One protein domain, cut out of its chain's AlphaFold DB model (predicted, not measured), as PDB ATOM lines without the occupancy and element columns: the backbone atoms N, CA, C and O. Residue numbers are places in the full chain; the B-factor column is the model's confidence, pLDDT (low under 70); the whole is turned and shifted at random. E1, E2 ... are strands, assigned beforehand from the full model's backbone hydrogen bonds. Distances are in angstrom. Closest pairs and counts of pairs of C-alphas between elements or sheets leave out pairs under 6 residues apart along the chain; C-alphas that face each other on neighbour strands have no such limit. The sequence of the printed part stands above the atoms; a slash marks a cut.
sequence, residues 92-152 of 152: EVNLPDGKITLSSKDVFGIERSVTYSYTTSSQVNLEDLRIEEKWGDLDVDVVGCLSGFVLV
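Overview. This is residues 92 to 152 of the 152 residues of an uncharacterized protein of Vibrio coralliilyticus (UniProt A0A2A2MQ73). This is an open, bent ribbon of strands with no core: a long two-stranded arm, the hairpin of E2 and E3, reaches out at one end, and at the other a second hairpin, E4 and E5, turns away from it like the other limb of an L. Short E1 sits beside the first residues of E4 near the corner, and short E6 folds back beside the last part of E5. The printed part has 61 residues with six named strands, E1 to E6 in chain order, and no named helix; the class is all strand. The strands form two antiparallel sheets, E1 - E4 - E5 - E6, strongly twisted, and E2 - E3. The whole is extended, with a radius of gyration of the C-alphas of 18.2 A, and only just flat, spanning 53 by 30 by 16 A.

Along the chain. Find C-alpha 92 at (207.697, 230.379, 125.006), where E1 begins; it runs to residue 95. E2, residues 98 to 105, covers 23.8 A and ends at C-alpha 105 (246.662, 216.641, 120.378). E3, residues 111 to 119, comes back over 25.4 A. E4, residues 122 to 135, is the longest strand by residues and measures 26.7 A; it bends by 96 degrees at residue 132. E5, residues 138 to 146, measures 20.1 A and bends by 81 degrees at residue 141. E6, residues 149 to 151, ends at C-alpha 151 (218.367, 236.298, 131.824).

Arrangement. Begin at edge strand E1, the antiparallel neighbour of E4: N 93 and O 124 are 2.8 A apart, within hydrogen-bond range. The pairing is staggered, E4 pairing with E1 over residues 122 to 125 and with E5 over 127 to 135. E1 runs on into E2 at 22 degrees. In the hairpin of E2 and E3, antiparallel at 160 degrees, look for N 102 and O 114, 2.9 A apart. E3 runs on into E4 at 87 degrees. E4, E5 and E6 make a meander, each strand the antiparallel neighbour of the one before. In the hairpin of E4 and E5, N 143 and O 130 are 2.8 A apart; in that of E5 and E6, N 146 and O 149 are 2.8 A apart. E2 and E3 are each apart from E5 and E6.

Size, cuts and confidence. The farthest C-alphas, those of Phe 108 and Asp 128, are 53.3 A apart. The printed part has no cut, and its five links between strands are tight. Residue 152 is the chain's last. The mean pLDDT of the printed part is 91.9, and no printed residue is under 70.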
ATOM      1  N   GLU A  92     207.219 231.747 125.197       92.25
ATOM      2  CA  GLU A  92     207.697 230.379 125.006       92.25
ATOM      3  C   GLU A  92     208.963 230.370 124.134       92.25
ATOM      4  O   GLU A  92     208.958 230.842 122.994       92.25
ATOM      5  N   VAL A  93     210.052 229.810 124.661       90.38
ATOM      6  CA  VAL A  93     211.360 229.728 124.002       90.38
ATOM      7  C   VAL A  93     211.791 228.269 123.890       90.38
ATOM      8  O   VAL A  93     211.802 227.518 124.865       90.38
ATOM      9  N   ASN A  94     212.187 227.867 122.683       92.94
ATOM     10  CA  ASN A  94     212.699 226.528 122.406       92.94
ATOM     11  C   ASN A  94     214.232 226.541 122.462       92.94
ATOM     12  O   ASN A  94     214.889 227.109 121.588       92.94
ATOM     13  N   LEU A  95     214.797 225.913 123.491       90.56
ATOM     14  CA  LEU A  95     216.234 225.743 123.685       90.56
ATOM     15  C   LEU A  95     216.709 224.463 122.967       90.56
ATOM     16  O   LEU A  95     216.068 223.418 123.110       90.56
ATOM     17  N   PRO A  96     217.815 224.502 122.201       93.94
ATOM     18  CA  PRO A  96     218.336 223.338 121.482       93.94
ATOM     19  C   PRO A  96     219.174 222.407 122.375       93.94
ATOM     20  O   PRO A  96     219.557 222.751 123.492       93.94
ATOM     21  N   ASP A  97     219.537 221.239 121.835       95.88
ATOM     22  CA  ASP A  97     220.605 220.395 122.388       95.88
ATOM     23  C   ASP A  97     221.934 221.173 122.463       95.88
ATOM     24  O   ASP A  97     222.558 221.473 121.442       95.88
ATOM     25  N   GLY A  98     222.413 221.436 123.679       94.19
ATOM     26  CA  GLY A  98     223.722 222.028 123.922       94.19
ATOM     27  C   GLY A  98     224.804 220.960 123.912       94.19
ATOM     28  O   GLY A  98     224.970 220.230 124.891       94.19
ATOM     29  N   LYS A  99     225.554 220.869 122.811       95.75
ATOM     30  CA  LYS A  99     226.683 219.941 122.640       95.75
ATOM     31  C   LYS A  99     227.955 220.713 122.319       95.75
ATOM     32  O   LYS A  99     227.933 221.631 121.504       95.75
ATOM     33  N   ILE A 100     229.064 220.331 122.946       95.75
ATOM     34  CA  ILE A 100     230.394 220.897 122.702       95.75
ATOM     35  C   ILE A 100     231.376 219.779 122.360       95.75
ATOM     36  O   ILE A 100     231.462 218.782 123.074       95.75
ATOM     37  N   THR A 101     232.123 219.947 121.271       96.38
ATOM     38  CA  THR A 101     233.236 219.059 120.916       96.38
ATOM     39  C   THR A 101     234.535 219.757 121.270       96.38
ATOM     40  O   THR A 101     234.847 220.804 120.712       96.38
ATOM     41  N   LEU A 102     235.289 219.170 122.194       96.00
ATOM     42  CA  LEU A 102     236.637 219.606 122.538       96.00
ATOM     43  C   LEU A 102     237.626 218.743 121.753       96.00
ATOM     44  O   LEU A 102     237.480 217.519 121.758       96.00
ATOM     45  N   SER A 103     238.630 219.344 121.109       95.88
ATOM     46  CA  SER A 103     239.758 218.603 120.539       95.88
ATOM     47  C   SER A 103     241.106 219.101 121.054       95.88
ATOM     48  O   SER A 103     241.261 220.248 121.470       95.88
ATOM     49  N   SER A 104     242.075 218.190 121.095       95.12
ATOM     50  CA  SER A 104     243.463 218.458 121.471       95.12
ATOM     51  C   SER A 104     244.371 217.379 120.883       95.12
ATOM     52  O   SER A 104     243.904 216.306 120.499       95.12
ATOM     53  N   LYS A 105     245.677 217.639 120.813       96.38
ATOM     54  CA  LYS A 105     246.662 216.641 120.378       96.38
ATOM     55  C   LYS A 105     247.187 215.858 121.575       96.38
ATOM     56  O   LYS A 105     247.507 216.444 122.607       96.38
ATOM     57  N   ASP A 106     247.283 214.540 121.430       91.56
ATOM     58  CA  ASP A 106     247.963 213.696 122.409       91.56
ATOM     59  C   ASP A 106     249.496 213.826 122.315       91.56
ATOM     60  O   ASP A 106     250.036 214.547 121.471       91.56
ATOM     61  N   VAL A 107     250.217 213.123 123.193       91.94
ATOM     62  CA  VAL A 107     251.691 213.160 123.267       91.94
ATOM     63  C   VAL A 107     252.400 212.630 122.011       91.94
ATOM     64  O   VAL A 107     253.605 212.823 121.874       91.94
ATOM     65  N   PHE A 108     251.673 212.000 121.083       94.81
ATOM     66  CA  PHE A 108     252.172 211.554 119.779       94.81
ATOM     67  C   PHE A 108     251.760 212.505 118.639       94.81
ATOM     68  O   PHE A 108     252.010 212.223 117.470       94.81
ATOM     69  N   GLY A 109     251.132 213.640 118.966       91.38
ATOM     70  CA  GLY A 109     250.664 214.644 118.012       91.38
ATOM     71  C   GLY A 109     249.342 214.299 117.319       91.38
ATOM     72  O   GLY A 109     248.908 215.061 116.452       91.38
ATOM     73  N   ILE A 110     248.697 213.185 117.689       93.69
ATOM     74  CA  ILE A 110     247.437 212.729 117.093       93.69
ATOM     75  C   ILE A 110     246.296 213.553 117.688       93.69
ATOM     76  O   ILE A 110     246.161 213.643 118.907       93.69
ATOM     77  N   GLU A 111     245.459 214.148 116.838       95.38
ATOM     78  CA  GLU A 111     244.273 214.860 117.308       95.38
ATOM     79  C   GLU A 111     243.230 213.879 117.861       95.38
ATOM     80  O   GLU A 111     242.858 212.890 117.226       95.38
ATOM     81  N   ARG A 112     242.762 214.170 119.073       94.88
ATOM     82  CA  ARG A 112     241.677 213.485 119.770       94.88
ATOM     83  C   ARG A 112     240.552 214.483 119.972       94.88
ATOM     84  O   ARG A 112     240.811 215.608 120.392       94.88
ATOM     85  N   SER A 113     239.318 214.063 119.729       95.38
ATOM     86  CA  SER A 113     238.126 214.856 120.012       95.38
ATOM     87  C   SER A 113     237.159 214.089 120.910       95.38
ATOM     88  O   SER A 113     237.054 212.864 120.831       95.38
ATOM     89  N   VAL A 114     236.469 214.813 121.792       95.56
ATOM     90  CA  VAL A 114     235.412 214.277 122.656       95.56
ATOM     91  C   VAL A 114     234.239 215.252 122.657       95.56
ATOM     92  O   VAL A 114     234.425 216.452 122.865       95.56
ATOM     93  N   THR A 115     233.032 214.738 122.422       96.44
ATOM     94  CA  THR A 115     231.793 215.521 122.449       96.44
ATOM     95  C   THR A 115     231.059 215.301 123.766       96.44
ATOM     96  O   THR A 115     230.784 214.163 124.139       96.44
ATOM     97  N   TYR A 116     230.706 216.393 124.440       95.38
ATOM     98  CA  TYR A 116     229.927 216.406 125.675       95.38
ATOM     99  C   TYR A 116     228.601 217.140 125.450       95.38
ATOM    100  O   TYR A 116     228.574 218.195 124.814       95.38
ATOM    101  N   SER A 117     227.509 216.610 126.003       94.75
ATOM    102  CA  SER A 117     226.236 217.335 126.124       94.75
ATOM    103  C   SER A 117     226.219 218.103 127.447       94.75
ATOM    104  O   SER A 117     226.469 217.505 128.491       94.75
ATOM    105  N   TYR A 118     225.908 219.398 127.409       92.44
ATOM    106  CA  TYR A 118     225.769 220.262 128.590       92.44
ATOM    107  C   TYR A 118     224.327 220.738 128.828       92.44
ATOM    108  O   TYR A 118     223.993 221.120 129.944       92.44
ATOM    109  N   THR A 119     223.454 220.672 127.816       92.19
ATOM    110  CA  THR A 119     221.994 220.719 127.998       92.19
ATOM    111  C   THR A 119     221.285 219.899 126.918       92.19
ATOM    112  O   THR A 119     221.856 219.624 125.859       92.19
ATOM    113  N   THR A 120     220.049 219.488 127.186       93.38
ATOM    114  CA  THR A 120     219.157 218.810 126.236       93.38
ATOM    115  C   THR A 120     218.110 219.776 125.698       93.38
ATOM    116  O   THR A 120     217.657 220.669 126.420       93.38
ATOM    117  N   SER A 121     217.666 219.541 124.463       95.00
ATOM    118  CA  SER A 121     216.572 220.282 123.843       95.00
ATOM    119  C   SER A 121     215.360 220.329 124.774       95.00
ATOM    120  O   SER A 121     214.909 219.300 125.279       95.00
ATOM    121  N   SER A 122     214.855 221.531 125.024       93.75
ATOM    122  CA  SER A 122     213.809 221.788 126.013       93.75
ATOM    123  C   SER A 122     213.010 223.031 125.636       93.75
ATOM    124  O   SER A 122     213.491 223.909 124.923       93.75
ATOM    125  N   GLN A 123     211.771 223.094 126.104       94.31
ATOM    126  CA  GLN A 123     210.901 224.249 125.944       94.31
ATOM    127  C   GLN A 123     210.759 224.927 127.305       94.31
ATOM    128  O   GLN A 123     210.524 224.250 128.307       94.31
ATOM    129  N   VAL A 124     210.948 226.243 127.345       92.25
ATOM    130  CA  VAL A 124     210.883 227.046 128.569       92.25
ATOM    131  C   VAL A 124     209.949 228.233 128.372       92.25
ATOM    132  O   VAL A 124     209.842 228.762 127.269       92.25
ATOM    133  N   ASN A 125     209.294 228.665 129.445       92.44
ATOM    134  CA  ASN A 125     208.603 229.948 129.481       92.44
ATOM    135  C   ASN A 125     209.531 230.975 130.138       92.44
ATOM    136  O   ASN A 125     210.050 230.717 131.225       92.44
ATOM    137  N   LEU A 126     209.747 232.111 129.481       92.50
ATOM    138  CA  LEU A 126     210.300 233.299 130.121       92.50
ATOM    139  C   LEU A 126     209.153 234.109 130.726       92.50
ATOM    140  O   LEU A 126     208.094 234.232 130.115       92.50
ATOM    141  N   GLU A 127     209.375 234.661 131.910       92.94
ATOM    142  CA  GLU A 127     208.422 235.464 132.689       92.94
ATOM    143  C   GLU A 127     209.040 236.834 133.009       92.94
ATOM    144  O   GLU A 127     210.238 237.015 132.812       92.94
ATOM    145  N   ASP A 128     208.261 237.808 133.495       91.62
ATOM    146  CA  ASP A 128     208.759 239.162 133.829       91.62
ATOM    147  C   ASP A 128     209.541 239.816 132.667       91.62
ATOM    148  O   ASP A 128     210.638 240.351 132.842       91.62
ATOM    149  N   LEU A 129     208.991 239.725 131.447       92.12
ATOM    150  CA  LEU A 129     209.628 240.302 130.262       92.12
ATOM    151  C   LEU A 129     209.663 241.832 130.337       92.12
ATOM    152  O   LEU A 129     208.625 242.494 130.360       92.12
ATOM    153  N   ARG A 130     210.879 242.383 130.322       90.56
ATOM    154  CA  ARG A 130     211.175 243.822 130.360       90.56
ATOM    155  C   ARG A 130     212.099 244.206 129.206       90.56
ATOM    156  O   ARG A 130     212.818 243.367 128.669       90.56
ATOM    157  N   ILE A 131     212.040 245.463 128.780       90.94
ATOM    158  CA  ILE A 131     212.549 245.927 127.480       90.94
ATOM    159  C   ILE A 131     213.431 247.165 127.656       90.94
ATOM    160  O   ILE A 131     213.084 248.054 128.426       90.94
ATOM    161  N   GLU A 132     214.525 247.248 126.888       89.00
ATOM    162  CA  GLU A 132     215.452 248.404 126.879       89.00
ATOM    163  C   GLU A 132     215.986 248.764 128.284       89.00
ATOM    164  O   GLU A 132     216.171 249.927 128.644       89.00
ATOM    165  N   GLU A 133     216.252 247.722 129.072       88.69
ATOM    166  CA  GLU A 133     216.802 247.787 130.426       88.69
ATOM    167  C   GLU A 133     218.325 247.998 130.410       88.69
ATOM    168  O   GLU A 133     219.027 247.579 129.487       88.69
ATOM    169  N   LYS A 134     218.861 248.601 131.477       88.81
ATOM    170  CA  LYS A 134     220.312 248.761 131.670       88.81
ATOM    171  C   LYS A 134     220.846 247.787 132.711       88.81
ATOM    172  O   LYS A 134     220.463 247.850 133.879       88.81
ATOM    173  N   TRP A 135     221.801 246.947 132.317       84.19
ATOM    174  CA  TRP A 135     222.496 246.031 133.221       84.19
ATOM    175  C   TRP A 135     223.959 246.454 133.392       84.19
ATOM    176  O   TRP A 135     224.853 246.061 132.641       84.19
ATOM    177  N   GLY A 136     224.192 247.334 134.369       86.62
ATOM    178  CA  GLY A 136     225.458 248.055 134.496       86.62
ATOM    179  C   GLY A 136     225.655 249.003 133.312       86.62
ATOM    180  O   GLY A 136     224.791 249.835 133.035       86.62
ATOM    181  N   ASP A 137     226.773 248.851 132.602       89.31
ATOM    182  CA  ASP A 137     227.094 249.624 131.395       89.31
ATOM    183  C   ASP A 137     226.532 249.003 130.094       89.31
ATOM    184  O   ASP A 137     226.728 249.566 129.017       89.31
ATOM    185  N   LEU A 138     225.838 247.857 130.168       88.44
ATOM    186  CA  LEU A 138     225.222 247.195 129.013       88.44
ATOM    187  C   LEU A 138     223.763 247.638 128.826       88.44
ATOM    188  O   LEU A 138     222.949 247.525 129.744       88.44
ATOM    189  N   ASP A 139     223.427 248.091 127.618       88.88
ATOM    190  CA  ASP A 139     222.045 248.241 127.150       88.88
ATOM    191  C   ASP A 139     221.517 246.879 126.671       88.88
ATOM    192  O   ASP A 139     222.112 246.268 125.779       88.88
ATOM    193  N   VAL A 140     220.422 246.395 127.264       91.19
ATOM    194  CA  VAL A 140     219.845 245.065 127.008       91.19
ATOM    195  C   VAL A 140     218.485 245.202 126.319       91.19
ATOM    196  O   VAL A 140     217.570 245.852 126.825       91.19
ATOM    197  N   ASP A 141     218.333 244.575 125.149       89.88
ATOM    198  CA  ASP A 141     217.109 244.679 124.343       89.88
ATOM    199  C   ASP A 141     215.884 244.040 125.022       89.88
ATOM    200  O   ASP A 141     214.788 244.599 124.922       89.88
ATOM    201  N   VAL A 142     216.074 242.890 125.686       89.94
ATOM    202  CA  VAL A 142     215.045 242.110 126.394       89.94
ATOM    203  C   VAL A 142     215.660 241.454 127.634       89.94
ATOM    204  O   VAL A 142     216.642 240.729 127.521       89.94
ATOM    205  N   VAL A 143     215.051 241.666 128.797       91.38
ATOM    206  CA  VAL A 143     215.340 240.980 130.065       91.38
ATOM    207  C   VAL A 143     214.162 240.065 130.389       91.38
ATOM    208  O   VAL A 143     213.018 240.410 130.098       91.38
ATOM    209  N   GLY A 144     214.418 238.913 131.006       91.31
ATOM    210  CA  GLY A 144     213.361 238.012 131.469       91.31
ATOM    211  C   GLY A 144     213.810 237.116 132.614       91.31
ATOM    212  O   GLY A 144     214.989 237.057 132.955       91.31
ATOM    213  N   CYS A 145     212.873 236.395 133.215       92.25
ATOM    214  CA  CYS A 145     213.117 235.444 134.287       92.25
ATOM    215  C   CYS A 145     212.822 234.010 133.834       92.25
ATOM    216  O   CYS A 145     211.817 233.749 133.175       92.25
ATOM    217  N   LEU A 146     213.686 233.072 134.221       91.62
ATOM    218  CA  LEU A 146     213.505 231.636 134.043       91.62
ATOM    219  C   LEU A 146     213.752 230.935 135.381       91.62
ATOM    220  O   LEU A 146     214.877 230.914 135.878       91.62
ATOM    221  N   SER A 147     212.708 230.354 135.977       87.00
ATOM    222  CA  SER A 147     212.793 229.606 137.247       87.00
ATOM    223  C   SER A 147     213.466 230.381 138.399       87.00
ATOM    224  O   SER A 147     214.166 229.793 139.221       87.00
ATOM    225  N   GLY A 148     213.280 231.707 138.450       86.50
ATOM    226  CA  GLY A 148     213.891 232.597 139.448       86.50
ATOM    227  C   GLY A 148     215.277 233.148 139.082       86.50
ATOM    228  O   GLY A 148     215.798 233.992 139.807       86.50
ATOM    229  N   PHE A 149     215.871 232.725 137.962       89.50
ATOM    230  CA  PHE A 149     217.105 233.304 137.424       89.50
ATOM    231  C   PHE A 149     216.774 234.411 136.420       89.50
ATOM    232  O   PHE A 149     215.912 234.226 135.566       89.50
ATOM    233  N   VAL A 150     217.459 235.552 136.504       89.12
ATOM    234  CA  VAL A 150     217.339 236.625 135.503       89.12
ATOM    235  C   VAL A 150     218.246 236.307 134.314       89.12
ATOM    236  O   VAL A 150     219.421 235.989 134.500       89.12
ATOM    237  N   LEU A 151     217.687 236.399 133.111       85.12
ATOM    238  CA  LEU A 151     218.367 236.298 131.824       85.12
ATOM    239  C   LEU A 151     218.383 237.675 131.143       85.12
ATOM    240  O   LEU A 151     217.447 238.464 131.301       85.12
ATOM    241  N   VAL A 152     219.467 237.932 130.412       81.06
ATOM    242  CA  VAL A 152     219.868 239.202 129.779       81.06
ATOM    243  C   VAL A 152     220.624 238.933 128.476       81.06
ATOM    244  O   VAL A 152     221.042 237.764 128.292       81.06
TER     245      VAL A 152